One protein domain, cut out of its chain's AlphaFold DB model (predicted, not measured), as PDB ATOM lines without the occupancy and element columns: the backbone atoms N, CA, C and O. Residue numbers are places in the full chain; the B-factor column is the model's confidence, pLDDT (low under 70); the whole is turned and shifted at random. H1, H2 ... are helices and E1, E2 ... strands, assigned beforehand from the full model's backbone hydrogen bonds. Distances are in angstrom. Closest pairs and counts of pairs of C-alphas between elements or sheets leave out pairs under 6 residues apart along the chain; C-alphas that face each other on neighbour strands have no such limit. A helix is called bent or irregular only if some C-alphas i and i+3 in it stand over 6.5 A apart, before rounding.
ATOM      1  N   HIS A 255      43.808 -33.570 -11.576       67.69
ATOM      2  CA  HIS A 255      45.198 -33.192 -11.810       67.69
ATOM      3  C   HIS A 255      45.753 -33.948 -13.028       67.69
ATOM      4  O   HIS A 255      45.519 -35.149 -13.167       67.69
ATOM      5  N   GLU A 256      46.509 -33.267 -13.892       60.91
ATOM      6  CA  GLU A 256      46.997 -33.812 -15.172       60.91
ATOM      7  C   GLU A 256      47.710 -35.167 -15.019       60.91
ATOM      8  O   GLU A 256      47.352 -36.129 -15.690       60.91
ATOM      9  N   ASN A 257      48.598 -35.287 -14.027       68.00
ATOM     10  CA  ASN A 257      49.347 -36.511 -13.716       68.00
ATOM     11  C   ASN A 257      48.493 -37.749 -13.396       68.00
ATOM     12  O   ASN A 257      48.995 -38.869 -13.470       68.00
ATOM     13  N   VAL A 258      47.226 -37.583 -13.006       76.38
ATOM     14  CA  VAL A 258      46.323 -38.709 -12.703       76.38
ATOM     15  C   VAL A 258      45.158 -38.811 -13.680       76.38
ATOM     16  O   VAL A 258      44.369 -39.749 -13.567       76.38
ATOM     17  N   LYS A 259      45.055 -37.887 -14.643       74.44
ATOM     18  CA  LYS A 259      43.941 -37.777 -15.590       74.44
ATOM     19  C   LYS A 259      43.688 -39.090 -16.323       74.44
ATOM     20  O   LYS A 259      42.575 -39.600 -16.263       74.44
ATOM     21  N   ASP A 260      44.703 -39.675 -16.949       77.56
ATOM     22  CA  ASP A 260      44.508 -40.864 -17.789       77.56
ATOM     23  C   ASP A 260      44.133 -42.095 -16.957       77.56
ATOM     24  O   ASP A 260      43.189 -42.822 -17.275       77.56
ATOM     25  N   ALA A 261      44.808 -42.290 -15.821       78.75
ATOM     26  CA  ALA A 261      44.485 -43.363 -14.885       78.75
ATOM     27  C   ALA A 261      43.077 -43.201 -14.287       78.75
ATOM     28  O   ALA A 261      42.370 -44.189 -14.072       78.75
ATOM     29  N   PHE A 262      42.662 -41.961 -14.020       80.81
ATOM     30  CA  PHE A 262      41.320 -41.632 -13.562       80.81
ATOM     31  C   PHE A 262      40.277 -41.916 -14.642       80.81
ATOM     32  O   PHE A 262      39.285 -42.574 -14.346       80.81
ATOM     33  N   ILE A 263      40.521 -41.505 -15.890       78.88
ATOM     34  CA  ILE A 263      39.630 -41.749 -17.031       78.88
ATOM     35  C   ILE A 263      39.395 -43.244 -17.215       78.88
ATOM     36  O   ILE A 263      38.247 -43.669 -17.285       78.88
ATOM     37  N   VAL A 264      40.451 -44.060 -17.221       83.00
ATOM     38  CA  VAL A 264      40.319 -45.519 -17.375       83.00
ATOM     39  C   VAL A 264      39.450 -46.116 -16.266       83.00
ATOM     40  O   VAL A 264      38.595 -46.965 -16.524       83.00
ATOM     41  N   LYS A 265      39.642 -45.668 -15.021       84.75
ATOM     42  CA  LYS A 265      38.828 -46.120 -13.884       84.75
ATOM     43  C   LYS A 265      37.384 -45.632 -13.985       84.75
ATOM     44  O   LYS A 265      36.476 -46.385 -13.647       84.75
ATOM     45  N   LEU A 266      37.175 -44.405 -14.455       81.12
ATOM     46  CA  LEU A 266      35.855 -43.814 -14.627       81.12
ATOM     47  C   LEU A 266      35.070 -44.525 -15.734       81.12
ATOM     48  O   LEU A 266      33.933 -44.905 -15.485       81.12
ATOM     49  N   VAL A 267      35.686 -44.782 -16.894       86.56
ATOM     50  CA  VAL A 267      35.095 -45.571 -17.990       86.56
ATOM     51  C   VAL A 267      34.634 -46.923 -17.463       86.56
ATOM     52  O   VAL A 267      33.449 -47.229 -17.542       86.56
ATOM     53  N   ARG A 268      35.534 -47.678 -16.818       87.31
ATOM     54  CA  ARG A 268      35.196 -48.986 -16.236       87.31
ATOM     55  C   ARG A 268      34.025 -48.898 -15.266       87.31
ATOM     56  O   ARG A 268      33.158 -49.762 -15.266       87.31
ATOM     57  N   LYS A 269      33.984 -47.848 -14.443       84.88
ATOM     58  CA  LYS A 269      32.914 -47.686 -13.460       84.88
ATOM     59  C   LYS A 269      31.570 -47.333 -14.097       84.88
ATOM     60  O   LYS A 269      30.541 -47.770 -13.594       84.88
ATOM     61  N   VAL A 270      31.581 -46.561 -15.182       80.81
ATOM     62  CA  VAL A 270      30.384 -46.226 -15.968       80.81
ATOM     63  C   VAL A 270      29.878 -47.451 -16.733       80.81
ATOM     64  O   VAL A 270      28.672 -47.670 -16.791       80.81
ATOM     65  N   GLU A 271      30.772 -48.300 -17.243       85.44
ATOM     66  CA  GLU A 271      30.422 -49.562 -17.917       85.44
ATOM     67  C   GLU A 271      29.791 -50.603 -16.978       85.44
ATOM     68  O   GLU A 271      29.048 -51.473 -17.427       85.44
ATOM     69  N   GLU A 272      30.026 -50.506 -15.666       87.69
ATOM     70  CA  GLU A 272      29.337 -51.334 -14.667       87.69
ATOM     71  C   GLU A 272      27.854 -50.956 -14.492       87.69
ATOM     72  O   GLU A 272      27.113 -51.679 -13.817       87.69
ATOM     73  N   PHE A 273      27.397 -49.834 -15.064       85.06
ATOM     74  CA  PHE A 273      26.012 -49.407 -14.919       85.06
ATOM     75  C   PHE A 273      25.050 -50.291 -15.718       85.06
ATOM     76  O   PHE A 273      25.187 -50.499 -16.921       85.06
ATOM     77  N   LYS A 274      24.005 -50.759 -15.040       86.38
ATOM     78  CA  LYS A 274      22.930 -51.570 -15.604       86.38
ATOM     79  C   LYS A 274      21.682 -50.722 -15.792       86.38
ATOM     80  O   LYS A 274      21.070 -50.266 -14.820       86.38
ATOM     81  N   LEU A 275      21.305 -50.526 -17.052       85.69
ATOM     82  CA  LEU A 275      20.053 -49.877 -17.427       85.69
ATOM     83  C   LEU A 275      18.888 -50.835 -17.213       85.69
ATOM     84  O   LEU A 275      18.916 -51.973 -17.676       85.69
ATOM     85  N   GLY A 276      17.837 -50.360 -16.559       83.25
ATOM     86  CA  GLY A 276      16.677 -51.199 -16.299       83.25
ATOM     87  C   GLY A 276      15.540 -50.452 -15.629       83.25
ATOM     88  O   GLY A 276      15.555 -49.230 -15.462       83.25
ATOM     89  N   ARG A 277      14.492 -51.182 -15.256       77.25
ATOM     90  CA  ARG A 277      13.376 -50.581 -14.521       77.25
ATOM     91  C   ARG A 277      13.833 -50.308 -13.092       77.25
ATOM     92  O   ARG A 277      14.429 -51.178 -12.468       77.25
ATOM     93  N   GLY A 278      13.471 -49.149 -12.542       63.41
ATOM     94  CA  GLY A 278      13.865 -48.755 -11.180       63.41
ATOM     95  C   GLY A 278      13.339 -49.658 -10.052       63.41
ATOM     96  O   GLY A 278      13.722 -49.478  -8.908       63.41
ATOM     97  N   ILE A 279      12.471 -50.624 -10.369       68.19
ATOM     98  CA  ILE A 279      11.962 -51.644  -9.438       68.19
ATOM     99  C   ILE A 279      12.796 -52.938  -9.433       68.19
ATOM    100  O   ILE A 279      12.500 -53.845  -8.661       68.19
ATOM    101  N   GLN A 280      13.786 -53.069 -10.321       74.75
ATOM    102  CA  GLN A 280      14.674 -54.233 -10.382       74.75
ATOM    103  C   GLN A 280      15.908 -53.977  -9.518       74.75
ATOM    104  O   GLN A 280      16.516 -52.912  -9.601       74.75
ATOM    105  N   SER A 281      16.267 -54.956  -8.690       67.31
ATOM    106  CA  SER A 281      17.317 -54.832  -7.674       67.31
ATOM    107  C   SER A 281      18.735 -54.732  -8.237       67.31
ATOM    108  O   SER A 281      19.635 -54.302  -7.523       67.31
ATOM    109  N   ASP A 282      18.950 -55.118  -9.494       82.25
ATOM    110  CA  ASP A 282      20.232 -55.021 -10.189       82.25
ATOM    111  C   ASP A 282      20.319 -53.828 -11.155       82.25
ATOM    112  O   ASP A 282      21.374 -53.616 -11.751       82.25
ATOM    113  N   THR A 283      19.258 -53.023 -11.288       80.94
ATOM    114  CA  THR A 283      19.286 -51.769 -12.054       80.94
ATOM    115  C   THR A 283      20.080 -50.717 -11.293       80.94
ATOM    116  O   THR A 283      19.716 -50.336 -10.182       80.94
ATOM    117  N   THR A 284      21.112 -50.159 -11.922       71.75
ATOM    118  CA  THR A 284      21.833 -48.999 -11.377       71.75
ATOM    119  C   THR A 284      21.342 -47.685 -11.982       71.75
ATOM    120  O   THR A 284      21.479 -46.644 -11.348       71.75
ATOM    121  N   GLN A 285      20.764 -47.719 -13.191       79.56
ATOM    122  CA  GLN A 285      20.311 -46.529 -13.911       79.56
ATOM    123  C   GLN A 285      18.911 -46.725 -14.520       79.56
ATOM    124  O   GLN A 285      18.690 -47.580 -15.378       79.56
ATOM    125  N   GLY A 286      17.950 -45.914 -14.069       78.31
ATOM    126  CA  GLY A 286      16.557 -45.951 -14.529       78.31
ATOM    127  C   GLY A 286      16.282 -45.138 -15.805       78.31
ATOM    128  O   GLY A 286      17.181 -44.477 -16.332       78.31
ATOM    129  N   PRO A 287      15.028 -45.144 -16.303       82.31
ATOM    130  CA  PRO A 287      14.641 -44.352 -17.465       82.31
ATOM    131  C   PRO A 287      14.680 -42.846 -17.173       82.31
ATOM    132  O   PRO A 287      14.411 -42.386 -16.064       82.31
ATOM    133  N   LEU A 288      14.946 -42.069 -18.217       74.06
ATOM    134  CA  LEU A 288      14.699 -40.636 -18.273       74.06
ATOM    135  C   LEU A 288      13.192 -40.344 -18.222       74.06
ATOM    136  O   LEU A 288      12.345 -41.176 -18.538       74.06
ATOM    137  N   VAL A 289      12.849 -39.115 -17.841       65.31
ATOM    138  CA  VAL A 289      11.461 -38.727 -17.535       65.31
ATOM    139  C   VAL A 289      10.526 -38.841 -18.749       65.31
ATOM    140  O   VAL A 289       9.356 -39.180 -18.592       65.31
ATOM    141  N   ASN A 290      11.009 -38.529 -19.959       73.50
ATOM    142  CA  ASN A 290      10.210 -38.555 -21.189       73.50
ATOM    143  C   ASN A 290      11.079 -38.601 -22.464       73.50
ATOM    144  O   ASN A 290      12.300 -38.442 -22.416       73.50
ATOM    145  N   ALA A 291      10.433 -38.743 -23.627       80.19
ATOM    146  CA  ALA A 291      11.092 -38.744 -24.936       80.19
ATOM    147  C   ALA A 291      11.901 -37.466 -25.223       80.19
ATOM    148  O   ALA A 291      12.931 -37.526 -25.891       80.19
ATOM    149  N   ALA A 292      11.453 -36.305 -24.730       74.56
ATOM    150  CA  ALA A 292      12.168 -35.045 -24.928       74.56
ATOM    151  C   ALA A 292      13.502 -35.028 -24.167       74.56
ATOM    152  O   ALA A 292      14.491 -34.519 -24.686       74.56
ATOM    153  N   ALA A 293      13.556 -35.631 -22.976       60.31
ATOM    154  CA  ALA A 293      14.795 -35.804 -22.226       60.31
ATOM    155  C   ALA A 293      15.783 -36.717 -22.968       60.31
ATOM    156  O   ALA A 293      16.951 -36.361 -23.076       60.31
ATOM    157  N   VAL A 294      15.307 -37.825 -23.555       84.56
ATOM    158  CA  VAL A 294      16.139 -38.725 -24.380       84.56
ATOM    159  C   VAL A 294      16.722 -37.980 -25.584       84.56
ATOM    160  O   VAL A 294      17.932 -37.993 -25.786       84.56
ATOM    161  N   LYS A 295      15.883 -37.260 -26.344       83.06
ATOM    162  CA  LYS A 295      16.335 -36.457 -27.495       83.06
ATOM    163  C   LYS A 295      17.344 -35.384 -27.097       83.06
ATOM    164  O   LYS A 295      18.297 -35.137 -27.823       83.06
ATOM    165  N   LYS A 296      17.138 -34.750 -25.943       73.44
ATOM    166  CA  LYS A 296      18.035 -33.713 -25.439       73.44
ATOM    167  C   LYS A 296      19.412 -34.274 -25.088       73.44
ATOM    168  O   LYS A 296      20.407 -33.675 -25.476       73.44
ATOM    169  N   VAL A 297      19.475 -35.413 -24.392       76.06
ATOM    170  CA  VAL A 297      20.755 -36.078 -24.099       76.06
ATOM    171  C   VAL A 297      21.453 -36.467 -25.403       76.06
ATOM    172  O   VAL A 297      22.605 -36.095 -25.589       76.06
ATOM    173  N   ALA A 298      20.725 -37.076 -26.348       86.06
ATOM    174  CA  ALA A 298      21.264 -37.409 -27.666       86.06
ATOM    175  C   ALA A 298      21.851 -36.188 -28.396       86.06
ATOM    176  O   ALA A 298      22.968 -36.260 -28.895       86.06
ATOM    177  N   SER A 299      21.152 -35.045 -28.388       82.44
ATOM    178  CA  SER A 299      21.641 -33.817 -29.033       82.44
ATOM    179  C   SER A 299      22.891 -33.226 -28.381       82.44
ATOM    180  O   SER A 299      23.691 -32.605 -29.067       82.44
ATOM    181  N   HIS A 300      23.075 -33.397 -27.067       74.38
ATOM    182  CA  HIS A 300      24.285 -32.921 -26.394       74.38
ATOM    183  C   HIS A 300      25.495 -33.784 -26.762       74.38
ATOM    184  O   HIS A 300      26.565 -33.243 -27.020       74.38
ATOM    185  N   VAL A 301      25.307 -35.106 -26.823       82.06
ATOM    186  CA  VAL A 301      26.355 -36.039 -27.251       82.06
ATOM    187  C   VAL A 301      26.722 -35.775 -28.713       82.06
ATOM    188  O   VAL A 301      27.895 -35.650 -29.035       82.06
ATOM    189  N   GLU A 302      25.735 -35.601 -29.594       83.38
ATOM    190  CA  GLU A 302      25.964 -35.268 -31.004       83.38
ATOM    191  C   GLU A 302      26.694 -33.926 -31.181       83.38
ATOM    192  O   GLU A 302      27.672 -33.853 -31.924       83.38
ATOM    193  N   ASP A 303      26.285 -32.881 -30.451       76.56
ATOM    194  CA  ASP A 303      26.966 -31.580 -30.455       76.56
ATOM    195  C   ASP A 303      28.426 -31.706 -29.989       76.56
ATOM    196  O   ASP A 303      29.326 -31.171 -30.639       76.56
ATOM    197  N   ALA A 304      28.682 -32.471 -28.924       68.62
ATOM    198  CA  ALA A 304      30.029 -32.709 -28.417       68.62
ATOM    199  C   ALA A 304      30.909 -33.451 -29.436       68.62
ATOM    200  O   ALA A 304      32.029 -33.021 -29.707       68.62
ATOM    201  N   LEU A 305      30.398 -34.516 -30.063       79.00
ATOM    202  CA  LEU A 305      31.124 -35.257 -31.099       79.00
ATOM    203  C   LEU A 305      31.380 -34.396 -32.344       79.00
ATOM    204  O   LEU A 305      32.486 -34.412 -32.882       79.00
ATOM    205  N   SER A 306      30.409 -33.573 -32.758       72.94
ATOM    206  CA  SER A 306      30.565 -32.649 -33.894       72.94
ATOM    207  C   SER A 306      31.680 -31.614 -33.683       72.94
ATOM    208  O   SER A 306      32.271 -31.126 -34.645       72.94
ATOM    209  N   LYS A 307      32.006 -31.314 -32.420       71.38
ATOM    210  CA  LYS A 307      33.066 -30.383 -32.006       71.38
ATOM    211  C   LYS A 307      34.392 -31.082 -31.689       71.38
ATOM    212  O   LYS A 307      35.280 -30.467 -31.103       71.38
ATOM    213  N   GLY A 308      34.541 -32.345 -32.090       68.75
ATOM    214  CA  GLY A 308      35.761 -33.126 -31.891       68.75
ATOM    215  C   GLY A 308      35.804 -33.886 -30.568       68.75
ATOM    216  O   GLY A 308      36.873 -34.315 -30.154       68.75
ATOM    217  N   GLY A 309      34.679 -34.061 -29.876       77.06
ATOM    218  CA  GLY A 309      34.611 -34.951 -28.724       77.06
ATOM    219  C   GLY A 309      34.957 -36.397 -29.096       77.06
ATOM    220  O   GLY A 309      34.537 -36.898 -30.136       77.06
ATOM    221  N   ILE A 310      35.709 -37.082 -28.238       80.19
ATOM    222  CA  ILE A 310      35.991 -38.512 -28.331       80.19
ATOM    223  C   ILE A 310      35.020 -39.241 -27.407       80.19
ATOM    224  O   ILE A 310      34.955 -38.973 -26.204       80.19
ATOM    225  N   LEU A 311      34.267 -40.177 -27.981       86.12
ATOM    226  CA  LEU A 311      33.393 -41.071 -27.238       86.12
ATOM    227  C   LEU A 311      34.222 -42.190 -26.599       86.12
ATOM    228  O   LEU A 311      34.885 -42.944 -27.309       86.12
ATOM    229  N   HIS A 312      34.156 -42.324 -25.276       83.25
ATOM    230  CA  HIS A 312      34.819 -43.413 -24.556       83.25
ATOM    231  C   HIS A 312      33.869 -44.569 -24.215       83.25
ATOM    232  O   HIS A 312      34.313 -45.712 -24.214       83.25
ATOM    233  N   THR A 313      32.584 -44.303 -23.940       88.12
ATOM    234  CA  THR A 313      31.549 -45.343 -23.767       88.12
ATOM    235  C   THR A 313      30.128 -44.766 -23.895       88.12
ATOM    236  O   THR A 313      29.939 -43.561 -23.704       88.12
ATOM    237  N   GLY A 314      29.138 -45.612 -24.200       87.50
ATOM    238  CA  GLY A 314      27.715 -45.255 -24.326       87.50
ATOM    239  C   GLY A 314      27.317 -44.661 -25.684       87.50
ATOM    240  O   GLY A 314      27.867 -45.049 -26.706       87.50
ATOM    241  N   SER A 315      26.385 -43.699 -25.665       86.38
ATOM    242  CA  SER A 315      25.814 -42.920 -26.786       86.38
ATOM    243  C   SER A 315      24.545 -43.432 -27.475       86.38
ATOM    244  O   SER A 315      24.036 -42.739 -28.362       86.38
ATOM    245  N   ASN A 316      23.992 -44.597 -27.117       88.94
ATOM    246  CA  ASN A 316      22.813 -45.120 -27.818       88.94
ATOM    247  C   ASN A 316      21.529 -45.084 -26.991       88.94
ATOM    248  O   ASN A 316      21.518 -45.125 -25.761       88.94
ATOM    249  N   ILE A 317      20.405 -45.068 -27.708       88.94
ATOM    250  CA  ILE A 317      19.098 -45.421 -27.154       88.94
ATOM    251  C   ILE A 317      18.999 -46.955 -27.204       88.94
ATOM    252  O   ILE A 317      18.969 -47.519 -28.305       88.94
ATOM    253  N   PRO A 318      18.950 -47.657 -26.058       83.56
ATOM    254  CA  PRO A 318      18.977 -49.113 -26.039       83.56
ATOM    255  C   PRO A 318      17.688 -49.692 -26.633       83.56
ATOM    256  O   PRO A 318      16.603 -49.568 -26.069       83.56
ATOM    257  N   LYS A 319      17.808 -50.382 -27.774       82.56
ATOM    258  CA  LYS A 319      16.663 -50.958 -28.513       82.56
ATOM    259  C   LYS A 319      15.938 -52.081 -27.761       82.56
ATOM    260  O   LYS A 319      14.791 -52.383 -28.069       82.56
ATOM    261  N   HIS A 320      16.616 -52.712 -26.805       81.00
ATOM    262  CA  HIS A 320      16.122 -53.866 -26.052       81.00
ATOM    263  C   HIS A 320      15.324 -53.481 -24.792       81.00
ATOM    264  O   HIS A 320      14.717 -54.352 -24.172       81.00
ATOM    265  N   LEU A 321      15.291 -52.195 -24.418       81.00
ATOM    266  CA  LEU A 321      14.559 -51.699 -23.251       81.00
ATOM    267  C   LEU A 321      13.410 -50.777 -23.689       81.00
ATOM    268  O   LEU A 321      13.659 -49.641 -24.097       81.00
ATOM    269  N   PRO A 322      12.139 -51.212 -23.591       77.31
ATOM    270  CA  PRO A 322      11.010 -50.349 -23.915       77.31
ATOM    271  C   PRO A 322      10.862 -49.246 -22.855       77.31
ATOM    272  O   PRO A 322      10.639 -49.528 -21.676       77.31
ATOM    273  N   GLY A 323      10.975 -47.984 -23.274       82.12
ATOM    274  CA  GLY A 323      10.862 -46.809 -22.409       82.12
ATOM    275  C   GLY A 323      11.789 -45.673 -22.840       82.12
ATOM    276  O   GLY A 323      12.317 -45.663 -23.948       82.12
ATOM    277  N   TYR A 324      11.986 -44.696 -21.960       89.62
ATOM    278  CA  TYR A 324      12.816 -43.524 -22.232       89.62
ATOM    279  C   TYR A 324      14.225 -43.724 -21.683       89.62
ATOM    280  O   TYR A 324      14.572 -43.174 -20.648       89.62
ATOM    281  N   PHE A 325      15.035 -44.535 -22.351       86.50
ATOM    282  CA  PHE A 325      16.395 -44.843 -21.911       86.50
ATOM    283  C   PHE A 325      17.440 -44.206 -22.827       86.50
ATOM    284  O   PHE A 325      17.191 -43.980 -24.010       86.50
ATOM    285  N   TYR A 326      18.612 -43.930 -22.266       87.38
ATOM    286  CA  TYR A 326      19.803 -43.520 -22.999       87.38
ATOM    287  C   TYR A 326      21.015 -44.078 -22.255       87.38
ATOM    288  O   TYR A 326      21.029 -44.056 -21.021       87.38
ATOM    289  N   GLU A 327      21.984 -44.628 -22.978       90.50
ATOM    290  CA  GLU A 327      23.174 -45.214 -22.369       90.50
ATOM    291  C   GLU A 327      23.978 -44.153 -21.598       90.50
ATOM    292  O   GLU A 327      24.166 -43.045 -22.111       90.50
ATOM    293  N   PRO A 328      24.458 -44.448 -20.374       83.94
ATOM    294  CA  PRO A 328      25.417 -43.594 -19.689       83.94
ATOM    295  C   PRO A 328      26.594 -43.320 -20.619       83.94
ATOM    296  O   PRO A 328      27.268 -44.245 -21.063       83.94
ATOM    297  N   THR A 329      26.775 -42.053 -20.970       82.75
ATOM    298  CA  THR A 329      27.733 -41.650 -21.995       82.75
ATOM    299  C   THR A 329      28.880 -40.914 -21.330       82.75
ATOM    300  O   THR A 329      28.655 -40.068 -20.463       82.75
ATOM    301  N   LEU A 330      30.101 -41.299 -21.695       80.31
ATOM    302  CA  LEU A 330      31.304 -40.571 -21.330       80.31
ATOM    303  C   LEU A 330      31.997 -40.118 -22.611       80.31
ATOM    304  O   LEU A 330      32.638 -40.907 -23.307       80.31
ATOM    305  N   GLU A 331      31.865 -38.834 -22.895       70.81
ATOM    306  CA  GLU A 331      32.554 -38.125 -23.956       70.81
ATOM    307  C   GLU A 331      33.509 -37.077 -23.375       70.81
ATOM    308  O   GLU A 331      33.266 -36.493 -22.317       70.81
ATOM    309  N   MET A 332      34.618 -36.835 -24.064       66.12
ATOM    310  CA  MET A 332      35.567 -35.782 -23.709       66.12
ATOM    311  C   MET A 332      35.901 -34.965 -24.942       66.12
ATOM    312  O   MET A 332      36.095 -35.539 -26.005       66.12
TER     313      MET A 332
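This is residues 255 to 332 of the 830 residues of an uncharacterized protein of Pseudogymnoascus sp. VKM F-4515 (FW-2607) (UniProt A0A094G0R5). A small hairpin, E1 and E2, with its long loop of residues 314 to 329, lies between helices H1 and H2; residues 255 to 262, of which 256 to 262 belong to H1, stick out. The 78 printed residues hold H1, H2, E1, E2 in that order, antiparallel strands, mostly helix. The whole is only just loose, close to compact: radius of gyration of the C-alphas 13.9 A, spans 41 by 31 by 18 A.

The closest C-alphas of H1, residues 256 to 271, and E1, residues 309 to 313, are Val 267 and Thr 313, 6.8 A. Those of H2, residues 291 to 306, and E2, residues 330 to 332, are Val 301 and Glu 331, 7.3 A. H1 and H2 are apart. In hairpin E1 and E2, N 310 and O 332 are within hydrogen-bond range at 2.7 A. Every O i to N i+4 pair is within range in H2, 10 of 12 in H1.

H1, 23.0 A long, begins at C-alpha 256 (46.997, -33.812, -15.172); it is irregular, C-alphas 257 and 260 being 7.7 A apart. H2 measures 22.3 A, E1 11.9 A. E2, 6.8 A, ends at C-alpha 332 (35.567, -35.782, -23.709).

The printed part has no cut. Links H1 to H2 and E1 to E2 are long. Eleven residues have pLDDT under 70, among them 255 to 257.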